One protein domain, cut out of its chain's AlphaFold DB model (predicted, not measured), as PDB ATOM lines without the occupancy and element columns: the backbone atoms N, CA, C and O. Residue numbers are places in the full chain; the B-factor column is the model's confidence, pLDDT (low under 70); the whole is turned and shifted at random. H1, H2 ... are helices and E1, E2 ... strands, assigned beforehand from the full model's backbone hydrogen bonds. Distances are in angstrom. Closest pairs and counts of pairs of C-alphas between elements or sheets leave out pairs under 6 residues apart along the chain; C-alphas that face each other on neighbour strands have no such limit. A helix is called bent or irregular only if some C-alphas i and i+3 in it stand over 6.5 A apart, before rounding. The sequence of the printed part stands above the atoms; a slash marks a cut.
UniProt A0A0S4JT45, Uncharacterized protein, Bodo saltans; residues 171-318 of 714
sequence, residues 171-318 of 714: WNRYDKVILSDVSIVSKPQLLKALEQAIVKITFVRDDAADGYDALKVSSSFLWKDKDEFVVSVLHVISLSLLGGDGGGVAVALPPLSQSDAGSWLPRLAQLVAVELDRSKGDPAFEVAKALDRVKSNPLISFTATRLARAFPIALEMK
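Overview. This is residues 171 to 318 of the 714 residues of an uncharacterized protein of Bodo saltans (UniProt A0A0S4JT45). H4 runs through the middle of a mostly helical body, with H5 beside it, H6 and H7 crossing it, and H2 packed on H5 and H6. Beyond this core, H3 packs on the first part of H7, and a tiny sheet of two parallel strands, in the order E1, E2, lies by H7, with H1 running on from E1 to H5. The printed part has 148 residues, with seven named helices and two named strands in the order E1, H1, H2, H3, H4, E2, H5, H6, H7. It is compact, with a radius of gyration of the C-alphas of 15.0 A and spans of 45 by 42 by 31 A.

Arrangement. Start at E1, residues 171 to 173, and its parallel neighbour E2, residues 250 to 252; look for N 172 and O 250, 2.9 A apart, within hydrogen-bond range. With H1, residues 174 to 179, H2, residues 188 to 199, H3, residues 214 to 224, and H4, residues 226 to 241, they make a strand-helix-strand unit, two parallel neighbour strands with helices between them. H1 touches H5, residues 261 to 279, with the C-alphas of Ile 178 and Arg 267 closest at 5.9 A. H2 touches H5, closest at Leu 191 and Ala 273, 5.3 A. H2 also touches H6, residues 283 to 296, closest at Leu 194 and Pro 283, 4.9 A. H3 touches H7, residues 298 to 316, closest at Ser 218 and Leu 299, 5.8 A; H3 and H4 touch only at the corner. The hub is H4: it touches H5 at a shallow tilt of 22 degrees, the same way, closest at Asp 227 and Gly 262, 5.6 A. H4 also touches H7, about perpendicular at 85 degrees, closest at Ser 232 and Thr 305, 5.9 A, and H6, only just about perpendicular at 73 degrees, closest at Val 233 and Ala 290, 5.6 A. The closest C-alphas of E2 and H7, Ala 252 and Ala 308, are 4.4 A apart. Every O i to N i+4 pair is within hydrogen-bond range in H1, H2, H3, H4 and H6, and 13 of 15 are in H5 and in H7.

Along the chain. Find C-alpha 171 at (-37.149, -40.033, -41.042), where E1 begins. H4 runs 22.9 A from C-alpha 226 at (-46.157, -20.399, -54.244). H5, 25.4 A long, is irregular, with C-alphas 263 and 266 7.7 A apart. H7, 28.6 A long, ends at C-alpha 316, (-34.482, -46.781, -53.847), and is only just irregular, with C-alphas 309 and 312 6.8 A apart.

Size, cuts and confidence. The C-alphas farthest apart, Val 185 and Gly 211, are 45.1 A apart. The printed part has no cut; its long link, H2 to H3, has 14 residues. The mean pLDDT of the printed part is 83.2, with 28 residues under 70, among them residues 204 to 221.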
ATOM      1  N   TRP A 171     -36.322 -40.658 -40.011       91.81
ATOM      2  CA  TRP A 171     -37.149 -40.033 -41.042       91.81
ATOM      3  C   TRP A 171     -38.593 -40.536 -41.015       91.81
ATOM      4  O   TRP A 171     -38.901 -41.678 -41.365       91.81
ATOM      5  N   ASN A 172     -39.522 -39.634 -40.710       92.06
ATOM      6  CA  ASN A 172     -40.952 -39.907 -40.825       92.06
ATOM      7  C   ASN A 172     -41.371 -39.948 -42.301       92.06
ATOM      8  O   ASN A 172     -41.256 -38.956 -43.022       92.06
ATOM      9  N   ARG A 173     -41.888 -41.095 -42.756       92.25
ATOM     10  CA  ARG A 173     -42.203 -41.386 -44.169       92.25
ATOM     11  C   ARG A 173     -43.526 -40.779 -44.653       92.25
ATOM     12  O   ARG A 173     -44.446 -41.504 -45.041       92.25
ATOM     13  N   TYR A 174     -43.643 -39.449 -44.622       93.25
ATOM     14  CA  TYR A 174     -44.840 -38.750 -45.111       93.25
ATOM     15  C   TYR A 174     -45.035 -38.939 -46.614       93.25
ATOM     16  O   TYR A 174     -46.173 -39.048 -47.059       93.25
ATOM     17  N   ASP A 175     -43.951 -39.067 -47.377       91.88
ATOM     18  CA  ASP A 175     -43.956 -39.453 -48.789       91.88
ATOM     19  C   ASP A 175     -44.878 -40.652 -49.070       91.88
ATOM     20  O   ASP A 175     -45.744 -40.571 -49.942       91.88
ATOM     21  N   LYS A 176     -44.772 -41.726 -48.276       90.69
ATOM     22  CA  LYS A 176     -45.603 -42.927 -48.441       90.69
ATOM     23  C   LYS A 176     -47.073 -42.653 -48.144       90.69
ATOM     24  O   LYS A 176     -47.939 -43.121 -48.875       90.69
ATOM     25  N   VAL A 177     -47.367 -41.898 -47.087       91.06
ATOM     26  CA  VAL A 177     -48.750 -41.611 -46.678       91.06
ATOM     27  C   VAL A 177     -49.431 -40.697 -47.696       91.06
ATOM     28  O   VAL A 177     -50.534 -40.995 -48.149       91.06
ATOM     29  N   ILE A 178     -48.746 -39.629 -48.109       90.38
ATOM     30  CA  ILE A 178     -49.231 -38.632 -49.068       90.38
ATOM     31  C   ILE A 178     -49.515 -39.253 -50.442       90.38
ATOM     32  O   ILE A 178     -50.486 -38.859 -51.090       90.38
ATOM     33  N   LEU A 179     -48.691 -40.205 -50.887       86.62
ATOM     34  CA  LEU A 179     -48.837 -40.854 -52.195       86.62
ATOM     35  C   LEU A 179     -49.723 -42.115 -52.172       86.62
ATOM     36  O   LEU A 179     -50.038 -42.649 -53.228       86.62
ATOM     37  N   SER A 180     -50.134 -42.597 -50.995       86.31
ATOM     38  CA  SER A 180     -51.017 -43.770 -50.847       86.31
ATOM     39  C   SER A 180     -52.498 -43.400 -50.838       86.31
ATOM     40  O   SER A 180     -52.832 -42.273 -50.515       86.31
ATOM     41  N   ASP A 181     -53.424 -44.335 -51.025       80.75
ATOM     42  CA  ASP A 181     -54.870 -44.057 -50.876       80.75
ATOM     43  C   ASP A 181     -55.360 -44.031 -49.412       80.75
ATOM     44  O   ASP A 181     -56.560 -44.019 -49.138       80.75
ATOM     45  N   VAL A 182     -54.444 -44.026 -48.436       84.50
ATOM     46  CA  VAL A 182     -54.802 -44.052 -47.012       84.50
ATOM     47  C   VAL A 182     -55.511 -42.756 -46.608       84.50
ATOM     48  O   VAL A 182     -54.988 -41.652 -46.783       84.50
ATOM     49  N   SER A 183     -56.700 -42.889 -46.013       83.62
ATOM     50  CA  SER A 183     -57.465 -41.754 -45.497       83.62
ATOM     51  C   SER A 183     -56.752 -41.105 -44.309       83.62
ATOM     52  O   SER A 183     -56.533 -41.756 -43.285       83.62
ATOM     53  N   ILE A 184     -56.440 -39.814 -44.416       88.25
ATOM     54  CA  ILE A 184     -55.869 -39.027 -43.321       88.25
ATOM     55  C   ILE A 184     -57.026 -38.378 -42.557       88.25
ATOM     56  O   ILE A 184     -57.773 -37.571 -43.109       88.25
ATOM     57  N   VAL A 185     -57.192 -38.743 -41.286       86.81
ATOM     58  CA  VAL A 185     -58.269 -38.217 -40.436       86.81
ATOM     59  C   VAL A 185     -57.724 -37.080 -39.577       86.81
ATOM     60  O   VAL A 185     -57.063 -37.319 -38.572       86.81
ATOM     61  N   SER A 186     -58.022 -35.839 -39.962       88.31
ATOM     62  CA  SER A 186     -57.713 -34.626 -39.191       88.31
ATOM     63  C   SER A 186     -58.988 -33.979 -38.645       88.31
ATOM     64  O   SER A 186     -60.033 -34.043 -39.297       88.31
ATOM     65  N   LYS A 187     -58.917 -33.270 -37.509       90.06
ATOM     66  CA  LYS A 187     -60.053 -32.466 -37.027       90.06
ATOM     67  C   LYS A 187     -60.406 -31.374 -38.053       90.06
ATOM     68  O   LYS A 187     -59.563 -30.512 -38.311       90.06
ATOM     69  N   PRO A 188     -61.645 -31.332 -38.587       90.38
ATOM     70  CA  PRO A 188     -62.010 -30.396 -39.656       90.38
ATOM     71  C   PRO A 188     -61.806 -28.923 -39.287       90.38
ATOM     72  O   PRO A 188     -61.456 -28.110 -40.135       90.38
ATOM     73  N   GLN A 189     -62.008 -28.577 -38.012       92.19
ATOM     74  CA  GLN A 189     -61.823 -27.213 -37.512       92.19
ATOM     75  C   GLN A 189     -60.349 -26.784 -37.540       92.19
ATOM     76  O   GLN A 189     -60.061 -25.665 -37.957       92.19
ATOM     77  N   LEU A 190     -59.427 -27.677 -37.158       91.62
ATOM     78  CA  LEU A 190     -57.985 -27.408 -37.190       91.62
ATOM     79  C   LEU A 190     -57.470 -27.316 -38.623       91.62
ATOM     80  O   LEU A 190     -56.754 -26.372 -38.941       91.62
ATOM     81  N   LEU A 191     -57.885 -28.238 -39.497       93.81
ATOM     82  CA  LEU A 191     -57.519 -28.193 -40.914       93.81
ATOM     83  C   LEU A 191     -57.986 -26.885 -41.561       93.81
ATOM     84  O   LEU A 191     -57.193 -26.191 -42.188       93.81
ATOM     85  N   LYS A 192     -59.245 -26.495 -41.333       93.50
ATOM     86  CA  LYS A 192     -59.792 -25.242 -41.865       93.50
ATOM     87  C   LYS A 192     -59.049 -24.014 -41.330       93.50
ATOM     88  O   LYS A 192     -58.809 -23.075 -42.083       93.50
ATOM     89  N   ALA A 193     -58.689 -24.001 -40.047       93.44
ATOM     90  CA  ALA A 193     -57.908 -22.915 -39.456       93.44
ATOM     91  C   ALA A 193     -56.486 -22.843 -40.044       93.44
ATOM     92  O   ALA A 193     -56.009 -21.750 -40.353       93.44
ATOM     93  N   LEU A 194     -55.843 -23.993 -40.265       95.50
ATOM     94  CA  LEU A 194     -54.538 -24.092 -40.920       95.50
ATOM     95  C   LEU A 194     -54.595 -23.583 -42.367       95.50
ATOM     96  O   LEU A 194     -53.802 -22.728 -42.750       95.50
ATOM     97  N   GLU A 195     -55.570 -24.038 -43.157       94.12
ATOM     98  CA  GLU A 195     -55.792 -23.576 -44.532       94.12
ATOM     99  C   GLU A 195     -56.019 -22.058 -44.587       94.12
ATOM    100  O   GLU A 195     -55.428 -21.363 -45.415       94.12
ATOM    101  N   GLN A 196     -56.817 -21.511 -43.665       93.81
ATOM    102  CA  GLN A 196     -57.032 -20.066 -43.560       93.81
ATOM    103  C   GLN A 196     -55.753 -19.297 -43.210       93.81
ATOM    104  O   GLN A 196     -55.566 -18.185 -43.707       93.81
ATOM    105  N   ALA A 197     -54.888 -19.855 -42.363       93.38
ATOM    106  CA  ALA A 197     -53.600 -19.253 -42.034       93.38
ATOM    107  C   ALA A 197     -52.648 -19.270 -43.243       93.38
ATOM    108  O   ALA A 197     -52.039 -18.246 -43.551       93.38
ATOM    109  N   ILE A 198     -52.592 -20.380 -43.986       92.12
ATOM    110  CA  ILE A 198     -51.790 -20.517 -45.214       92.12
ATOM    111  C   ILE A 198     -52.230 -19.510 -46.284       92.12
ATOM    112  O   ILE A 198     -51.394 -18.851 -46.901       92.12
ATOM    113  N   VAL A 199     -53.541 -19.350 -46.495       89.81
ATOM    114  CA  VAL A 199     -54.087 -18.417 -47.500       89.81
ATOM    115  C   VAL A 199     -53.698 -16.960 -47.211       89.81
ATOM    116  O   VAL A 199     -53.604 -16.163 -48.144       89.81
ATOM    117  N   LYS A 200     -53.435 -16.605 -45.947       89.00
ATOM    118  CA  LYS A 200     -53.029 -15.253 -45.525       89.00
ATOM    119  C   LYS A 200     -51.535 -14.961 -45.705       89.00
ATOM    120  O   LYS A 200     -51.118 -13.831 -45.452       89.00
ATOM    121  N   ILE A 201     -50.726 -15.936 -46.121       87.50
ATOM    122  CA  ILE A 201     -49.296 -15.731 -46.366       87.50
ATOM    123  C   ILE A 201     -49.111 -14.758 -47.541       87.50
ATOM    124  O   ILE A 201     -49.638 -14.970 -48.633       87.50
ATOM    125  N   THR A 202     -48.343 -13.689 -47.318       79.00
ATOM    126  CA  THR A 202     -47.999 -12.695 -48.340       79.00
ATOM    127  C   THR A 202     -46.690 -13.048 -49.045       79.00
ATOM    128  O   THR A 202     -45.686 -13.364 -48.407       79.00
ATOM    129  N   PHE A 203     -46.706 -12.960 -50.377       70.81
ATOM    130  CA  PHE A 203     -45.571 -13.254 -51.250       70.81
ATOM    131  C   PHE A 203     -45.031 -11.935 -51.801       70.81
ATOM    132  O   PHE A 203     -45.680 -11.304 -52.634       70.81
ATOM    133  N   VAL A 204     -43.875 -11.493 -51.307       61.34
ATOM    134  CA  VAL A 204     -43.193 -10.303 -51.832       61.34
ATOM    135  C   VAL A 204     -42.162 -10.783 -52.846       61.34
ATOM    136  O   VAL A 204     -41.254 -11.533 -52.496       61.34
ATOM    137  N   ARG A 205     -42.339 -10.402 -54.114       56.69
ATOM    138  CA  ARG A 205     -41.349 -10.662 -55.162       56.69
ATOM    139  C   ARG A 205     -40.257  -9.603 -55.089       56.69
ATOM    140  O   ARG A 205     -40.545  -8.428 -55.277       56.69
ATOM    141  N   ASP A 206     -39.023 -10.039 -54.868       54.94
ATOM    142  CA  ASP A 206     -37.846  -9.255 -55.234       54.94
ATOM    143  C   ASP A 206     -37.478  -9.606 -56.679       54.94
ATOM    144  O   ASP A 206     -36.942 -10.680 -56.962       54.94
ATOM    145  N   ASP A 207     -37.811  -8.711 -57.609       49.97
ATOM    146  CA  ASP A 207     -37.600  -8.908 -59.051       49.97
ATOM    147  C   ASP A 207     -36.136  -8.656 -59.491       49.97
ATOM    148  O   ASP A 207     -35.802  -8.809 -60.664       49.97
ATOM    149  N   ALA A 208     -35.235  -8.312 -58.563       47.62
ATOM    150  CA  ALA A 208     -33.823  -8.028 -58.831       47.62
ATOM    151  C   ALA A 208     -32.914  -9.200 -58.411       47.62
ATOM    152  O   ALA A 208     -32.184  -9.119 -57.424       47.62
ATOM    153  N   ALA A 209     -32.964 -10.312 -59.148       48.72
ATOM    154  CA  ALA A 209     -32.136 -11.492 -58.880       48.72
ATOM    155  C   ALA A 209     -31.153 -11.788 -60.023       48.72
ATOM    156  O   ALA A 209     -31.092 -12.913 -60.508       48.72
ATOM    157  N   ASP A 210     -30.365 -10.789 -60.422       44.19
ATOM    158  CA  ASP A 210     -29.166 -11.000 -61.236       44.19
ATOM    159  C   ASP A 210     -27.933 -10.895 -60.320       44.19
ATOM    160  O   ASP A 210     -27.369  -9.823 -60.111       44.19
ATOM    161  N   GLY A 211     -27.557 -12.015 -59.693       47.84
ATOM    162  CA  GLY A 211     -26.374 -12.113 -58.829       47.84
ATOM    163  C   GLY A 211     -26.148 -13.519 -58.257       47.84
ATOM    164  O   GLY A 211     -27.095 -14.277 -58.072       47.84
ATOM    165  N   TYR A 212     -24.891 -13.861 -57.953       51.53
ATOM    166  CA  TYR A 212     -24.461 -15.168 -57.416       51.53
ATOM    167  C   TYR A 212     -24.658 -15.329 -55.890       51.53
ATOM    168  O   TYR A 212     -24.066 -16.207 -55.268       51.53
ATOM    169  N   ASP A 213     -25.487 -14.494 -55.262       62.28
ATOM    170  CA  ASP A 213     -25.736 -14.516 -53.816       62.28
ATOM    171  C   ASP A 213     -26.693 -15.664 -53.436       62.28
ATOM    172  O   ASP A 213     -27.873 -15.654 -53.793       62.28
ATOM    173  N   ALA A 214     -26.191 -16.655 -52.690       59.25
ATOM    174  CA  ALA A 214     -26.942 -17.840 -52.278       59.25
ATOM    175  C   ALA A 214     -28.223 -17.515 -51.487       59.25
ATOM    176  O   ALA A 214     -29.236 -18.196 -51.673       59.25
ATOM    177  N   LEU A 215     -28.216 -16.468 -50.651       65.19
ATOM    178  CA  LEU A 215     -29.399 -16.051 -49.896       65.19
ATOM    179  C   LEU A 215     -30.454 -15.488 -50.845       65.19
ATOM    180  O   LEU A 215     -31.591 -15.962 -50.831       65.19
ATOM    181  N   LYS A 216     -30.072 -14.570 -51.740       66.38
ATOM    182  CA  LYS A 216     -30.993 -14.005 -52.744       66.38
ATOM    183  C   LYS A 216     -31.546 -15.071 -53.682       66.38
ATOM    184  O   LYS A 216     -32.740 -15.064 -53.973       66.38
ATOM    185  N   VAL A 217     -30.714 -16.015 -54.120       64.56
ATOM    186  CA  VAL A 217     -31.132 -17.111 -55.002       64.56
ATOM    187  C   VAL A 217     -32.080 -18.078 -54.276       64.56
ATOM    188  O   VAL A 217     -33.103 -18.460 -54.849       64.56
ATOM    189  N   SER A 218     -31.810 -18.421 -53.008       67.44
ATOM    190  CA  SER A 218     -32.699 -19.271 -52.195       67.44
ATOM    191  C   SER A 218     -34.069 -18.628 -51.969       67.44
ATOM    192  O   SER A 218     -35.099 -19.272 -52.185       67.44
ATOM    193  N   SER A 219     -34.087 -17.335 -51.636       69.62
ATOM    194  CA  SER A 219     -35.300 -16.536 -51.486       69.62
ATOM    195  C   SER A 219     -36.057 -16.414 -52.803       69.62
ATOM    196  O   SER A 219     -37.267 -16.609 -52.839       69.62
ATOM    197  N   SER A 220     -35.350 -16.180 -53.914       67.88
ATOM    198  CA  SER A 220     -35.949 -16.116 -55.248       67.88
ATOM    199  C   SER A 220     -36.665 -17.418 -55.598       67.88
ATOM    200  O   SER A 220     -37.805 -17.379 -56.050       67.88
ATOM    201  N   PHE A 221     -36.043 -18.574 -55.348       69.12
ATOM    202  CA  PHE A 221     -36.686 -19.860 -55.598       69.12
ATOM    203  C   PHE A 221     -37.911 -20.070 -54.698       69.12
ATOM    204  O   PHE A 221     -39.002 -20.342 -55.202       69.12
ATOM    205  N   LEU A 222     -37.732 -19.911 -53.382       71.19
ATOM    206  CA  LEU A 222     -38.797 -20.091 -52.402       71.19
ATOM    207  C   LEU A 222     -39.983 -19.158 -52.673       71.19
ATOM    208  O   LEU A 222     -41.111 -19.555 -52.438       71.19
ATOM    209  N   TRP A 223     -39.767 -17.945 -53.186       69.75
ATOM    210  CA  TRP A 223     -40.837 -16.964 -53.397       69.75
ATOM    211  C   TRP A 223     -41.395 -16.926 -54.827       69.75
ATOM    212  O   TRP A 223     -42.474 -16.367 -55.040       69.75
ATOM    213  N   LYS A 224     -40.710 -17.520 -55.816       66.56
ATOM    214  CA  LYS A 224     -41.210 -17.630 -57.202       66.56
ATOM    215  C   LYS A 224     -42.297 -18.691 -57.353       66.56
ATOM    216  O   LYS A 224     -43.195 -18.492 -58.174       66.56
ATOM    217  N   ASP A 225     -42.215 -19.784 -56.594       77.38
ATOM    218  CA  ASP A 225     -43.189 -20.877 -56.613       77.38
ATOM    219  C   ASP A 225     -43.980 -20.915 -55.299       77.38
ATOM    220  O   ASP A 225     -43.469 -21.275 -54.236       77.38
ATOM    221  N   LYS A 226     -45.254 -20.516 -55.390       84.00
ATOM    222  CA  LYS A 226     -46.157 -20.399 -54.244       84.00
ATOM    223  C   LYS A 226     -46.317 -21.729 -53.506       84.00
ATOM    224  O   LYS A 226     -46.348 -21.735 -52.277       84.00
ATOM    225  N   ASP A 227     -46.418 -22.834 -54.236       87.75
ATOM    226  CA  ASP A 227     -46.698 -24.135 -53.636       87.75
ATOM    227  C   ASP A 227     -45.446 -24.673 -52.938       87.75
ATOM    228  O   ASP A 227     -45.532 -25.136 -51.801       87.75
ATOM    229  N   GLU A 228     -44.266 -24.524 -53.546       84.75
ATOM    230  CA  GLU A 228     -42.986 -24.900 -52.920       84.75
ATOM    231  C   GLU A 228     -42.692 -24.079 -51.655       84.75
ATOM    232  O   GLU A 228     -42.143 -24.605 -50.677       84.75
ATOM    233  N   PHE A 229     -43.097 -22.804 -51.636       88.06
ATOM    234  CA  PHE A 229     -43.015 -21.981 -50.432       88.06
ATOM    235  C   PHE A 229     -43.855 -22.556 -49.296       88.06
ATOM    236  O   PHE A 229     -43.369 -22.732 -48.178       88.06
ATOM    237  N   VAL A 230     -45.123 -22.864 -49.584       91.62
ATOM    238  CA  VAL A 230     -46.056 -23.387 -48.582       91.62
ATOM    239  C   VAL A 230     -45.607 -24.767 -48.111       91.62
ATOM    240  O   VAL A 230     -45.658 -25.029 -46.911       91.62
ATOM    241  N   VAL A 231     -45.087 -25.617 -49.005       92.19
ATOM    242  CA  VAL A 231     -44.441 -26.885 -48.625       92.19
ATOM    243  C   VAL A 231     -43.322 -26.636 -47.618       92.19
ATOM    244  O   VAL A 231     -43.276 -27.316 -46.597       92.19
ATOM    245  N   SER A 232     -42.451 -25.655 -47.864       91.25
ATOM    246  CA  SER A 232     -41.333 -25.342 -46.966       91.25
ATOM    247  C   SER A 232     -41.819 -24.870 -45.591       91.25
ATOM    248  O   SER A 232     -41.305 -25.319 -44.570       91.25
ATOM    249  N   VAL A 233     -42.861 -24.031 -45.545       93.44
ATOM    250  CA  VAL A 233     -43.493 -23.585 -44.288       93.44
ATOM    251  C   VAL A 233     -44.098 -24.769 -43.527       93.44
ATOM    252  O   VAL A 233     -43.798 -24.959 -42.349       93.44
ATOM    253  N   LEU A 234     -44.904 -25.606 -44.186       94.94
ATOM    254  CA  LEU A 234     -45.522 -26.790 -43.573       94.94
ATOM    255  C   LEU A 234     -44.485 -27.825 -43.115       94.94
ATOM    256  O   LEU A 234     -44.663 -28.477 -42.083       94.94
ATOM    257  N   HIS A 235     -43.387 -27.959 -43.855       93.25
ATOM    258  CA  HIS A 235     -42.272 -28.818 -43.484       93.25
ATOM    259  C   HIS A 235     -41.587 -28.313 -42.207       93.25
ATOM    260  O   HIS A 235     -41.390 -29.096 -41.282       93.25
ATOM    261  N   VAL A 236     -41.327 -27.005 -42.095       91.75
ATOM    262  CA  VAL A 236     -40.779 -26.394 -40.870       91.75
ATOM    263  C   VAL A 236     -41.714 -26.582 -39.672       91.75
ATOM    264  O   VAL A 236     -41.232 -26.900 -38.583       91.75
ATOM    265  N   ILE A 237     -43.037 -26.451 -39.850       93.88
ATOM    266  CA  ILE A 237     -44.010 -26.764 -38.785       93.88
ATOM    267  C   ILE A 237     -43.859 -28.227 -38.355       93.88
ATOM    268  O   ILE A 237     -43.716 -28.506 -37.168       93.88
ATOM    269  N   SER A 238     -43.829 -29.157 -39.314       92.44
ATOM    270  CA  SER A 238     -43.711 -30.595 -39.032       92.44
ATOM    271  C   SER A 238     -42.446 -30.919 -38.234       92.44
ATOM    272  O   SER A 238     -42.522 -31.608 -37.220       92.44
ATOM    273  N   LEU A 239     -41.296 -30.373 -38.645       89.00
ATOM    274  CA  LEU A 239     -40.027 -30.535 -37.927       89.00
ATOM    275  C   LEU A 239     -40.111 -29.977 -36.500       89.00
ATOM    276  O   LEU A 239     -39.674 -30.627 -35.555       89.00
ATOM    277  N   SER A 240     -40.724 -28.802 -36.332       88.25
ATOM    278  CA  SER A 240     -40.865 -28.148 -35.025       88.25
ATOM    279  C   SER A 240     -41.740 -28.965 -34.065       88.25
ATOM    280  O   SER A 240     -41.405 -29.104 -32.891       88.25
ATOM    281  N   LEU A 241     -42.847 -29.528 -34.558       87.69
ATOM    282  CA  LEU A 241     -43.797 -30.298 -33.747       87.69
ATOM    283  C   LEU A 241     -43.280 -31.692 -33.367       87.69
ATOM    284  O   LEU A 241     -43.627 -32.198 -32.303       87.69
ATOM    285  N   LEU A 242     -42.441 -32.300 -34.208       82.19
ATOM    286  CA  LEU A 242     -41.882 -33.639 -33.988       82.19
ATOM    287  C   LEU A 242     -40.592 -33.638 -33.140       82.19
ATOM    288  O   LEU A 242     -39.956 -34.679 -32.997       82.19
ATOM    289  N   GLY A 243     -40.215 -32.495 -32.548       66.31
ATOM    290  CA  GLY A 243     -39.064 -32.372 -31.636       66.31
ATOM    291  C   GLY A 243     -37.755 -31.904 -32.289       66.31
ATOM    292  O   GLY A 243     -36.680 -32.081 -31.720       66.31
ATOM    293  N   GLY A 244     -37.825 -31.305 -33.480       56.09
ATOM    294  CA  GLY A 244     -36.689 -31.021 -34.358       56.09
ATOM    295  C   GLY A 244     -35.986 -29.668 -34.197       56.09
ATOM    296  O   GLY A 244     -35.389 -29.214 -35.166       56.09
ATOM    297  N   ASP A 245     -35.990 -29.021 -33.026       50.16
ATOM    298  CA  ASP A 245     -35.109 -27.848 -32.821       50.16
ATOM    299  C   ASP A 245     -33.632 -28.271 -32.591       50.16
ATOM    300  O   ASP A 245     -32.730 -27.447 -32.705       50.16
ATOM    301  N   GLY A 246     -33.375 -29.567 -32.335       53.31
ATOM    302  CA  GLY A 246     -32.045 -30.156 -32.087       53.31
ATOM    303  C   GLY A 246     -31.553 -31.183 -33.121       53.31
ATOM    304  O   GLY A 246     -30.620 -31.924 -32.831       53.31
ATOM    305  N   GLY A 247     -32.177 -31.272 -34.303       59.03
ATOM    306  CA  GLY A 247     -31.668 -32.066 -35.434       59.03
ATOM    307  C   GLY A 247     -31.850 -33.592 -35.375       59.03
ATOM    308  O   GLY A 247     -31.311 -34.265 -36.240       59.03
ATOM    309  N   GLY A 248     -32.598 -34.146 -34.411       72.88
ATOM    310  CA  GLY A 248     -32.718 -35.605 -34.210       72.88
ATOM    311  C   GLY A 248     -33.806 -36.339 -35.014       72.88
ATOM    312  O   GLY A 248     -33.830 -37.568 -35.018       72.88
ATOM    313  N   VAL A 249     -34.723 -35.619 -35.672       82.56
ATOM    314  CA  VAL A 249     -35.856 -36.194 -36.425       82.56
ATOM    315  C   VAL A 249     -36.114 -35.362 -37.678       82.56
ATOM    316  O   VAL A 249     -36.082 -34.134 -37.621       82.56
ATOM    317  N   ALA A 250     -36.417 -36.024 -38.796       89.31
ATOM    318  CA  ALA A 250     -36.767 -35.384 -40.061       89.31
ATOM    319  C   ALA A 250     -38.057 -35.961 -40.672       89.31
ATOM    320  O   ALA A 250     -38.610 -36.963 -40.204       89.31
ATOM    321  N   VAL A 251     -38.564 -35.312 -41.721       92.38
ATOM    322  CA  VAL A 251     -39.774 -35.721 -42.449       92.38
ATOM    323  C   VAL A 251     -39.428 -35.904 -43.922       92.38
ATOM    324  O   VAL A 251     -38.896 -34.997 -44.552       92.38
ATOM    325  N   ALA A 252     -39.726 -37.073 -44.484       93.62
ATOM    326  CA  ALA A 252     -39.542 -37.357 -45.904       93.62
ATOM    327  C   ALA A 252     -40.774 -36.910 -46.701       93.62
ATOM    328  O   ALA A 252     -41.906 -37.202 -46.319       93.62
ATOM    329  N   LEU A 253     -40.565 -36.234 -47.827       93.69
ATOM    330  CA  LEU A 253     -41.620 -35.655 -48.662       93.69
ATOM    331  C   LEU A 253     -41.607 -36.262 -50.075       93.69
ATOM    332  O   LEU A 253     -40.565 -36.751 -50.514       93.69
ATOM    333  N   PRO A 254     -42.727 -36.205 -50.823       91.44
ATOM    334  CA  PRO A 254     -42.775 -36.697 -52.197       91.44
ATOM    335  C   PRO A 254     -41.688 -36.077 -53.098       91.44
ATOM    336  O   PRO A 254     -41.466 -34.856 -53.059       91.44
ATOM    337  N   PRO A 255     -41.012 -36.877 -53.943       86.12
ATOM    338  CA  PRO A 255     -39.880 -36.396 -54.723       86.12
ATOM    339  C   PRO A 255     -40.293 -35.435 -55.843       86.12
ATOM    340  O   PRO A 255     -41.369 -35.545 -56.432       86.12
ATOM    341  N   LEU A 256     -39.389 -34.506 -56.181       78.62
ATOM    342  CA  LEU A 256     -39.556 -33.524 -57.270       78.62
ATOM    343  C   LEU A 256     -39.778 -34.146 -58.653       78.62
ATOM    344  O   LEU A 256     -40.293 -33.489 -59.555       78.62
ATOM    345  N   SER A 257     -39.317 -35.377 -58.855       68.75
ATOM    346  CA  SER A 257     -39.467 -36.078 -60.126       68.75
ATOM    347  C   SER A 257     -40.861 -36.674 -60.305       68.75
ATOM    348  O   SER A 257     -41.311 -36.757 -61.437       68.75
ATOM    349  N   GLN A 258     -41.554 -37.073 -59.234       68.00
ATOM    350  CA  GLN A 258     -42.780 -37.874 -59.350       68.00
ATOM    351  C   GLN A 258     -44.073 -37.061 -59.229       68.00
ATOM    352  O   GLN A 258     -45.110 -37.519 -59.699       68.00
ATOM    353  N   SER A 259     -44.044 -35.883 -58.597       68.06
ATOM    354  CA  SER A 259     -45.271 -35.120 -58.332       68.06
ATOM    355  C   SER A 259     -45.026 -33.626 -58.129       68.06
ATOM    356  O   SER A 259     -44.093 -33.229 -57.421       68.06
ATOM    357  N   ASP A 260     -45.911 -32.807 -58.695       79.94
ATOM    358  CA  ASP A 260     -45.936 -31.360 -58.477       79.94
ATOM    359  C   ASP A 260     -46.499 -31.041 -57.087       79.94
ATOM    360  O   ASP A 260     -47.490 -31.645 -56.669       79.94
ATOM    361  N   ALA A 261     -45.890 -30.083 -56.374       82.81
ATOM    362  CA  ALA A 261     -46.241 -29.744 -54.992       82.81
ATOM    363  C   ALA A 261     -47.742 -29.478 -54.798       82.81
ATOM    364  O   ALA A 261     -48.357 -30.043 -53.892       82.81
ATOM    365  N   GLY A 262     -48.354 -28.696 -55.693       83.81
ATOM    366  CA  GLY A 262     -49.777 -28.356 -55.623       83.81
ATOM    367  C   GLY A 262     -50.720 -29.565 -55.633       83.81
ATOM    368  O   GLY A 262     -51.781 -29.513 -55.015       83.81
ATOM    369  N   SER A 263     -50.329 -30.679 -56.263       86.38
ATOM    370  CA  SER A 263     -51.179 -31.879 -56.369       86.38
ATOM    371  C   SER A 263     -51.381 -32.607 -55.037       86.38
ATOM    372  O   SER A 263     -52.416 -33.238 -54.829       86.38
ATOM    373  N   TRP A 264     -50.420 -32.504 -54.119       90.94
ATOM    374  CA  TRP A 264     -50.431 -33.235 -52.851       90.94
ATOM    375  C   TRP A 264     -50.372 -32.335 -51.614       90.94
ATOM    376  O   TRP A 264     -50.549 -32.820 -50.493       90.94
ATOM    377  N   LEU A 265     -50.199 -31.024 -51.798       92.19
ATOM    378  CA  LEU A 265     -50.196 -30.027 -50.730       92.19
ATOM    379  C   LEU A 265     -51.388 -30.148 -49.757       92.19
ATOM    380  O   LEU A 265     -51.148 -30.095 -48.548       92.19
ATOM    381  N   PRO A 266     -52.642 -30.393 -50.206       92.62
ATOM    382  CA  PRO A 266     -53.765 -30.577 -49.283       92.62
ATOM    383  C   PRO A 266     -53.572 -31.756 -48.322       92.62
ATOM    384  O   PRO A 266     -53.950 -31.683 -47.155       92.62
ATOM    385  N   ARG A 267     -52.937 -32.840 -48.781       93.12
ATOM    386  CA  ARG A 267     -52.660 -34.013 -47.940       93.12
ATOM    387  C   ARG A 267     -51.534 -33.754 -46.950       93.12
ATOM    388  O   ARG A 267     -51.614 -34.222 -45.818       93.12
ATOM    389  N   LEU A 268     -50.521 -32.969 -47.331       94.62
ATOM    390  CA  LEU A 268     -49.521 -32.503 -46.370       94.62
ATOM    391  C   LEU A 268     -50.174 -31.623 -45.292       94.62
ATOM    392  O   LEU A 268     -49.910 -31.825 -44.111       94.62
ATOM    393  N   ALA A 269     -51.071 -30.705 -45.667       94.75
ATOM    394  CA  ALA A 269     -51.801 -29.880 -44.703       94.75
ATOM    395  C   ALA A 269     -52.651 -30.727 -43.735       94.75
ATOM    396  O   ALA A 269     -52.668 -30.449 -42.537       94.75
ATOM    397  N   GLN A 270     -53.288 -31.800 -44.216       94.75
ATOM    398  CA  GLN A 270     -53.993 -32.761 -43.358       94.75
ATOM    399  C   GLN A 270     -53.060 -33.433 -42.346       94.75
ATOM    400  O   GLN A 270     -53.410 -33.517 -41.170       94.75
ATOM    401  N   LEU A 271     -51.870 -33.873 -42.766       94.38
ATOM    402  CA  LEU A 271     -50.882 -34.464 -41.856       94.38
ATOM    403  C   LEU A 271     -50.398 -33.458 -40.810       94.38
ATOM    404  O   LEU A 271     -50.360 -33.778 -39.626       94.38
ATOM    405  N   VAL A 272     -50.108 -32.222 -41.215       95.06
ATOM    406  CA  VAL A 272     -49.728 -31.160 -40.273       95.06
ATOM    407  C   VAL A 272     -50.860 -30.860 -39.291       95.06
ATOM    408  O   VAL A 272     -50.604 -30.690 -38.103       95.06
ATOM    409  N   ALA A 273     -52.117 -30.863 -39.739       94.38
ATOM    410  CA  ALA A 273     -53.269 -30.690 -38.857       94.38
ATOM    411  C   ALA A 273     -53.412 -31.831 -37.831       94.38
ATOM    412  O   ALA A 273     -53.840 -31.579 -36.705       94.38
ATOM    413  N   VAL A 274     -53.042 -33.068 -38.188       93.44
ATOM    414  CA  VAL A 274     -52.984 -34.197 -37.242       93.44
ATOM    415  C   VAL A 274     -51.902 -33.969 -36.185       93.44
ATOM    416  O   VAL A 274     -52.164 -34.169 -34.999       93.44
ATOM    417  N   GLU A 275     -50.713 -33.509 -36.579       91.81
ATOM    418  CA  GLU A 275     -49.641 -33.231 -35.617       91.81
ATOM    419  C   GLU A 275     -49.952 -32.029 -34.716       91.81
ATOM    420  O   GLU A 275     -49.670 -32.073 -33.520       91.81
ATOM    421  N   LEU A 276     -50.603 -30.992 -35.249       92.88
ATOM    422  CA  LEU A 276     -51.106 -29.863 -34.458       92.88
ATOM    423  C   LEU A 276     -52.134 -30.310 -33.416       92.88
ATOM    424  O   LEU A 276     -52.120 -29.825 -32.287       92.88
ATOM    425  N   ASP A 277     -53.008 -31.254 -33.768       91.69
ATOM    426  CA  ASP A 277     -53.977 -31.797 -32.817       91.69
ATOM    427  C   ASP A 277     -53.291 -32.555 -31.671       91.69
ATOM    428  O   ASP A 277     -53.662 -32.408 -30.504       91.69
ATOM    429  N   ARG A 278     -52.248 -33.329 -31.992       89.38
ATOM    430  CA  ARG A 278     -51.457 -34.077 -31.002       89.38
ATOM    431  C   ARG A 278     -50.677 -33.159 -30.069       89.38
ATOM    432  O   ARG A 278     -50.674 -33.387 -28.860       89.38
ATOM    433  N   SER A 279     -50.044 -32.124 -30.615       86.50
ATOM    434  CA  SER A 279     -49.250 -31.155 -29.851       86.50
ATOM    435  C   SER A 279     -50.093 -30.075 -29.167       86.50
ATOM    436  O   SER A 279     -49.574 -29.336 -28.333       86.50
ATOM    437  N   LYS A 280     -51.394 -29.999 -29.488       87.75
ATOM    438  CA  LYS A 280     -52.311 -28.915 -29.097       87.75
ATOM    439  C   LYS A 280     -51.830 -27.533 -29.570       87.75
ATOM    440  O   LYS A 280     -52.043 -26.537 -28.880       87.75
ATOM    441  N   GLY A 281     -51.175 -27.482 -30.730       86.75
ATOM    442  CA  GLY A 281     -50.672 -26.251 -31.336       86.75
ATOM    443  C   GLY A 281     -51.782 -25.411 -31.976       86.75
ATOM    444  O   GLY A 281     -52.716 -25.948 -32.573       86.75
ATOM    445  N   ASP A 282     -51.665 -24.085 -31.880       92.38
ATOM    446  CA  ASP A 282     -52.541 -23.162 -32.610       92.38
ATOM    447  C   ASP A 282     -52.071 -23.025 -34.073       92.38
ATOM    448  O   ASP A 282     -50.934 -22.602 -34.304       92.38
ATOM    449  N   PRO A 283     -52.917 -23.333 -35.079       93.69
ATOM    450  CA  PRO A 283     -52.509 -23.285 -36.481       93.69
ATOM    451  C   PRO A 283     -52.007 -21.911 -36.941       93.69
ATOM    452  O   PRO A 283     -51.069 -21.839 -37.733       93.69
ATOM    453  N   ALA A 284     -52.611 -20.817 -36.464       93.38
ATOM    454  CA  ALA A 284     -52.212 -19.473 -36.878       93.38
ATOM    455  C   ALA A 284     -50.843 -19.090 -36.297       93.38
ATOM    456  O   ALA A 284     -49.988 -18.577 -37.026       93.38
ATOM    457  N   PHE A 285     -50.626 -19.380 -35.013       94.25
ATOM    458  CA  PHE A 285     -49.346 -19.180 -34.344       94.25
ATOM    459  C   PHE A 285     -48.220 -20.003 -34.982       94.25
ATOM    460  O   PHE A 285     -47.170 -19.446 -35.302       94.25
ATOM    461  N   GLU A 286     -48.437 -21.298 -35.232       94.62
ATOM    462  CA  GLU A 286     -47.402 -22.170 -35.807       94.62
ATOM    463  C   GLU A 286     -47.054 -21.788 -37.252       94.62
ATOM    464  O   GLU A 286     -45.878 -21.781 -37.621       94.62
ATOM    465  N   VAL A 287     -48.037 -21.372 -38.062       95.25
ATOM    466  CA  VAL A 287     -47.768 -20.829 -39.407       95.25
ATOM    467  C   VAL A 287     -46.954 -19.539 -39.329       95.25
ATOM    468  O   VAL A 287     -45.991 -19.393 -40.081       95.25
ATOM    469  N   ALA A 288     -47.293 -18.615 -38.427       92.88
ATOM    470  CA  ALA A 288     -46.545 -17.367 -38.267       92.88
ATOM    471  C   ALA A 288     -45.098 -17.621 -37.812       92.88
ATOM    472  O   ALA A 288     -44.164 -17.056 -38.381       92.88
ATOM    473  N   LYS A 289     -44.909 -18.523 -36.843       92.88
ATOM    474  CA  LYS A 289     -43.594 -18.936 -36.337       92.88
ATOM    475  C   LYS A 289     -42.748 -19.605 -37.421       92.88
ATOM    476  O   LYS A 289     -41.575 -19.273 -37.583       92.88
ATOM    477  N   ALA A 290     -43.328 -20.526 -38.188       92.31
ATOM    478  CA  ALA A 290     -42.629 -21.175 -39.292       92.31
ATOM    479  C   ALA A 290     -42.289 -20.186 -40.414       92.31
ATOM    480  O   ALA A 290     -41.191 -20.239 -40.962       92.31
ATOM    481  N   LEU A 291     -43.188 -19.248 -40.720       91.00
ATOM    482  CA  LEU A 291     -42.937 -18.201 -41.707       91.00
ATOM    483  C   LEU A 291     -41.753 -17.311 -41.306       91.00
ATOM    484  O   LEU A 291     -40.932 -16.977 -42.160       91.00
ATOM    485  N   ASP A 292     -41.645 -16.956 -40.027       89.56
ATOM    486  CA  ASP A 292     -40.518 -16.186 -39.496       89.56
ATOM    487  C   ASP A 292     -39.192 -16.963 -39.596       89.56
ATOM    488  O   ASP A 292     -38.184 -16.428 -40.061       89.56
ATOM    489  N   ARG A 293     -39.203 -18.269 -39.291       86.75
ATOM    490  CA  ARG A 293     -38.042 -19.163 -39.480       86.75
ATOM    491  C   ARG A 293     -37.607 -19.261 -40.946       86.75
ATOM    492  O   ARG A 293     -36.421 -19.160 -41.248       86.75
ATOM    493  N   VAL A 294     -38.561 -19.400 -41.869       87.12
ATOM    494  CA  VAL A 294     -38.266 -19.451 -43.312       87.12
ATOM    495  C   VAL A 294     -37.688 -18.127 -43.811       87.12
ATOM    496  O   VAL A 294     -36.768 -18.133 -44.623       87.12
ATOM    497  N   LYS A 295     -38.193 -16.987 -43.324       83.12
ATOM    498  CA  LYS A 295     -37.709 -15.656 -43.724       83.12
ATOM    499  C   LYS A 295     -36.348 -15.308 -43.126       83.12
ATOM    500  O   LYS A 295     -35.532 -14.706 -43.815       83.12
ATOM    501  N   SER A 296     -36.109 -15.676 -41.871       82.88
ATOM    502  CA  SER A 296     -34.836 -15.425 -41.185       82.88
ATOM    503  C   SER A 296     -33.712 -16.325 -41.695       82.88
ATOM    504  O   SER A 296     -32.560 -15.894 -41.719       82.88
ATOM    505  N   ASN A 297     -34.025 -17.549 -42.137       80.69
ATOM    506  CA  ASN A 297     -33.035 -18.462 -42.701       80.69
ATOM    507  C   ASN A 297     -33.573 -19.257 -43.916       80.69
ATOM    508  O   ASN A 297     -33.877 -20.458 -43.818       80.69
ATOM    509  N   PRO A 298     -33.694 -18.599 -45.088       79.12
ATOM    510  CA  PRO A 298     -34.246 -19.216 -46.293       79.12
ATOM    511  C   PRO A 298     -33.359 -20.349 -46.817       79.12
ATOM    512  O   PRO A 298     -33.871 -21.341 -47.332       79.12
ATOM    513  N   LEU A 299     -32.041 -20.255 -46.613       77.31
ATOM    514  CA  LEU A 299     -31.069 -21.259 -47.043       77.31
ATOM    515  C   LEU A 299     -31.245 -22.599 -46.309       77.31
ATOM    516  O   LEU A 299     -31.311 -23.647 -46.958       77.31
ATOM    517  N   ILE A 300     -31.372 -22.570 -44.974       81.75
ATOM    518  CA  ILE A 300     -31.648 -23.768 -44.159       81.75
ATOM    519  C   ILE A 300     -32.983 -24.386 -44.575       81.75
ATOM    520  O   ILE A 300     -33.061 -25.582 -44.856       81.75
ATOM    521  N   SER A 301     -34.029 -23.563 -44.656       85.00
ATOM    522  CA  SER A 301     -35.392 -24.025 -44.944       85.00
ATOM    523  C   SER A 301     -35.505 -24.660 -46.330       85.00
ATOM    524  O   SER A 301     -36.102 -25.731 -46.491       85.00
ATOM    525  N   PHE A 302     -34.882 -24.030 -47.327       84.75
ATOM    526  CA  PHE A 302     -34.773 -24.566 -48.678       84.75
ATOM    527  C   PHE A 302     -34.046 -25.913 -48.675       84.75
ATOM    528  O   PHE A 302     -34.557 -26.897 -49.213       84.75
ATOM    529  N   THR A 303     -32.888 -25.988 -48.023       82.00
ATOM    530  CA  THR A 303     -32.047 -27.189 -48.048       82.00
ATOM    531  C   THR A 303     -32.683 -28.357 -47.307       82.00
ATOM    532  O   THR A 303     -32.721 -29.465 -47.842       82.00
ATOM    533  N   ALA A 304     -33.269 -28.119 -46.131       86.69
ATOM    534  CA  ALA A 304     -34.011 -29.134 -45.388       86.69
ATOM    535  C   ALA A 304     -35.155 -29.713 -46.231       86.69
ATOM    536  O   ALA A 304     -35.323 -30.928 -46.311       86.69
ATOM    537  N   THR A 305     -35.903 -28.851 -46.923       89.19
ATOM    538  CA  THR A 305     -37.001 -29.271 -47.803       89.19
ATOM    539  C   THR A 305     -36.493 -30.048 -49.022       89.19
ATOM    540  O   THR A 305     -37.128 -31.010 -49.453       89.19
ATOM    541  N   ARG A 306     -35.323 -29.697 -49.569       87.62
ATOM    542  CA  ARG A 306     -34.693 -30.465 -50.656       87.62
ATOM    543  C   ARG A 306     -34.204 -31.836 -50.207       87.62
ATOM    544  O   ARG A 306     -34.466 -32.805 -50.916       87.62
ATOM    545  N   LEU A 307     -33.574 -31.940 -49.039       88.38
ATOM    546  CA  LEU A 307     -33.185 -33.227 -48.453       88.38
ATOM    547  C   LEU A 307     -34.418 -34.115 -48.230       88.38
ATOM    548  O   LEU A 307     -34.439 -35.255 -48.687       88.38
ATOM    549  N   ALA A 308     -35.488 -33.561 -47.655       91.19
ATOM    550  CA  ALA A 308     -36.751 -34.269 -47.440       91.19
ATOM    551  C   ALA A 308     -37.341 -34.881 -48.714       91.19
ATOM    552  O   ALA A 308     -37.822 -36.011 -48.694       91.19
ATOM    553  N   ARG A 309     -37.280 -34.160 -49.838       90.00
ATOM    554  CA  ARG A 309     -37.796 -34.635 -51.132       90.00
ATOM    555  C   ARG A 309     -36.835 -35.557 -51.876       90.00
ATOM    556  O   ARG A 309     -37.259 -36.321 -52.743       90.00
ATOM    557  N   ALA A 310     -35.546 -35.493 -51.573       88.56
ATOM    558  CA  ALA A 310     -34.540 -36.395 -52.119       88.56
ATOM    559  C   ALA A 310     -34.530 -37.755 -51.406       88.56
ATOM    560  O   ALA A 310     -34.174 -38.765 -52.012       88.56
ATOM    561  N   PHE A 311     -34.972 -37.796 -50.151       91.56
ATOM    562  CA  PHE A 311     -34.920 -38.983 -49.306       91.56
ATOM    563  C   PHE A 311     -35.570 -40.249 -49.896       91.56
ATOM    564  O   PHE A 311     -34.906 -41.286 -49.910       91.56
ATOM    565  N   PRO A 312     -36.794 -40.219 -50.465       90.00
ATOM    566  CA  PRO A 312     -37.404 -41.432 -51.020       90.00
ATOM    567  C   PRO A 312     -36.585 -42.031 -52.168       90.00
ATOM    568  O   PRO A 312     -36.446 -43.245 -52.273       90.00
ATOM    569  N   ILE A 313     -35.981 -41.166 -52.989       86.31
ATOM    570  CA  ILE A 313     -35.098 -41.574 -54.083       86.31
ATOM    571  C   ILE A 313     -33.809 -42.202 -53.552       86.31
ATOM    572  O   ILE A 313     -33.323 -43.173 -54.127       86.31
ATOM    573  N   ALA A 314     -33.239 -41.631 -52.489       86.62
ATOM    574  CA  ALA A 314     -32.004 -42.119 -51.885       86.62
ATOM    575  C   ALA A 314     -32.133 -43.591 -51.467       86.62
ATOM    576  O   ALA A 314     -31.258 -44.396 -51.776       86.62
ATOM    577  N   LEU A 315     -33.270 -43.954 -50.868       87.56
ATOM    578  CA  LEU A 315     -33.550 -45.315 -50.405       87.56
ATOM    579  C   LEU A 315     -33.747 -46.336 -51.533       87.56
ATOM    580  O   LEU A 315     -33.452 -47.514 -51.364       87.56
ATOM    581  N   GLU A 316     -34.251 -45.904 -52.689       85.44
ATOM    582  CA  GLU A 316     -34.482 -46.781 -53.847       85.44
ATOM    583  C   GLU A 316     -33.256 -46.881 -54.772       85.44
ATOM    584  O   GLU A 316     -33.264 -47.618 -55.767       85.44
ATOM    585  N   MET A 317     -32.187 -46.142 -54.463       79.94
ATOM    586  CA  MET A 317     -31.004 -46.043 -55.305       79.94
ATOM    587  C   MET A 317     -30.220 -47.356 -55.310       79.94
ATOM    588  O   MET A 317     -29.584 -47.750 -54.336       79.94
ATOM    589  N   LYS A 318     -30.230 -48.042 -56.455       82.00
ATOM    590  CA  LYS A 318     -29.445 -49.266 -56.638       82.00
ATOM    591  C   LYS A 318     -27.983 -48.924 -56.878       82.00
ATOM    592  O   LYS A 318     -27.678 -48.156 -57.787       82.00
TER     593      LYS A 318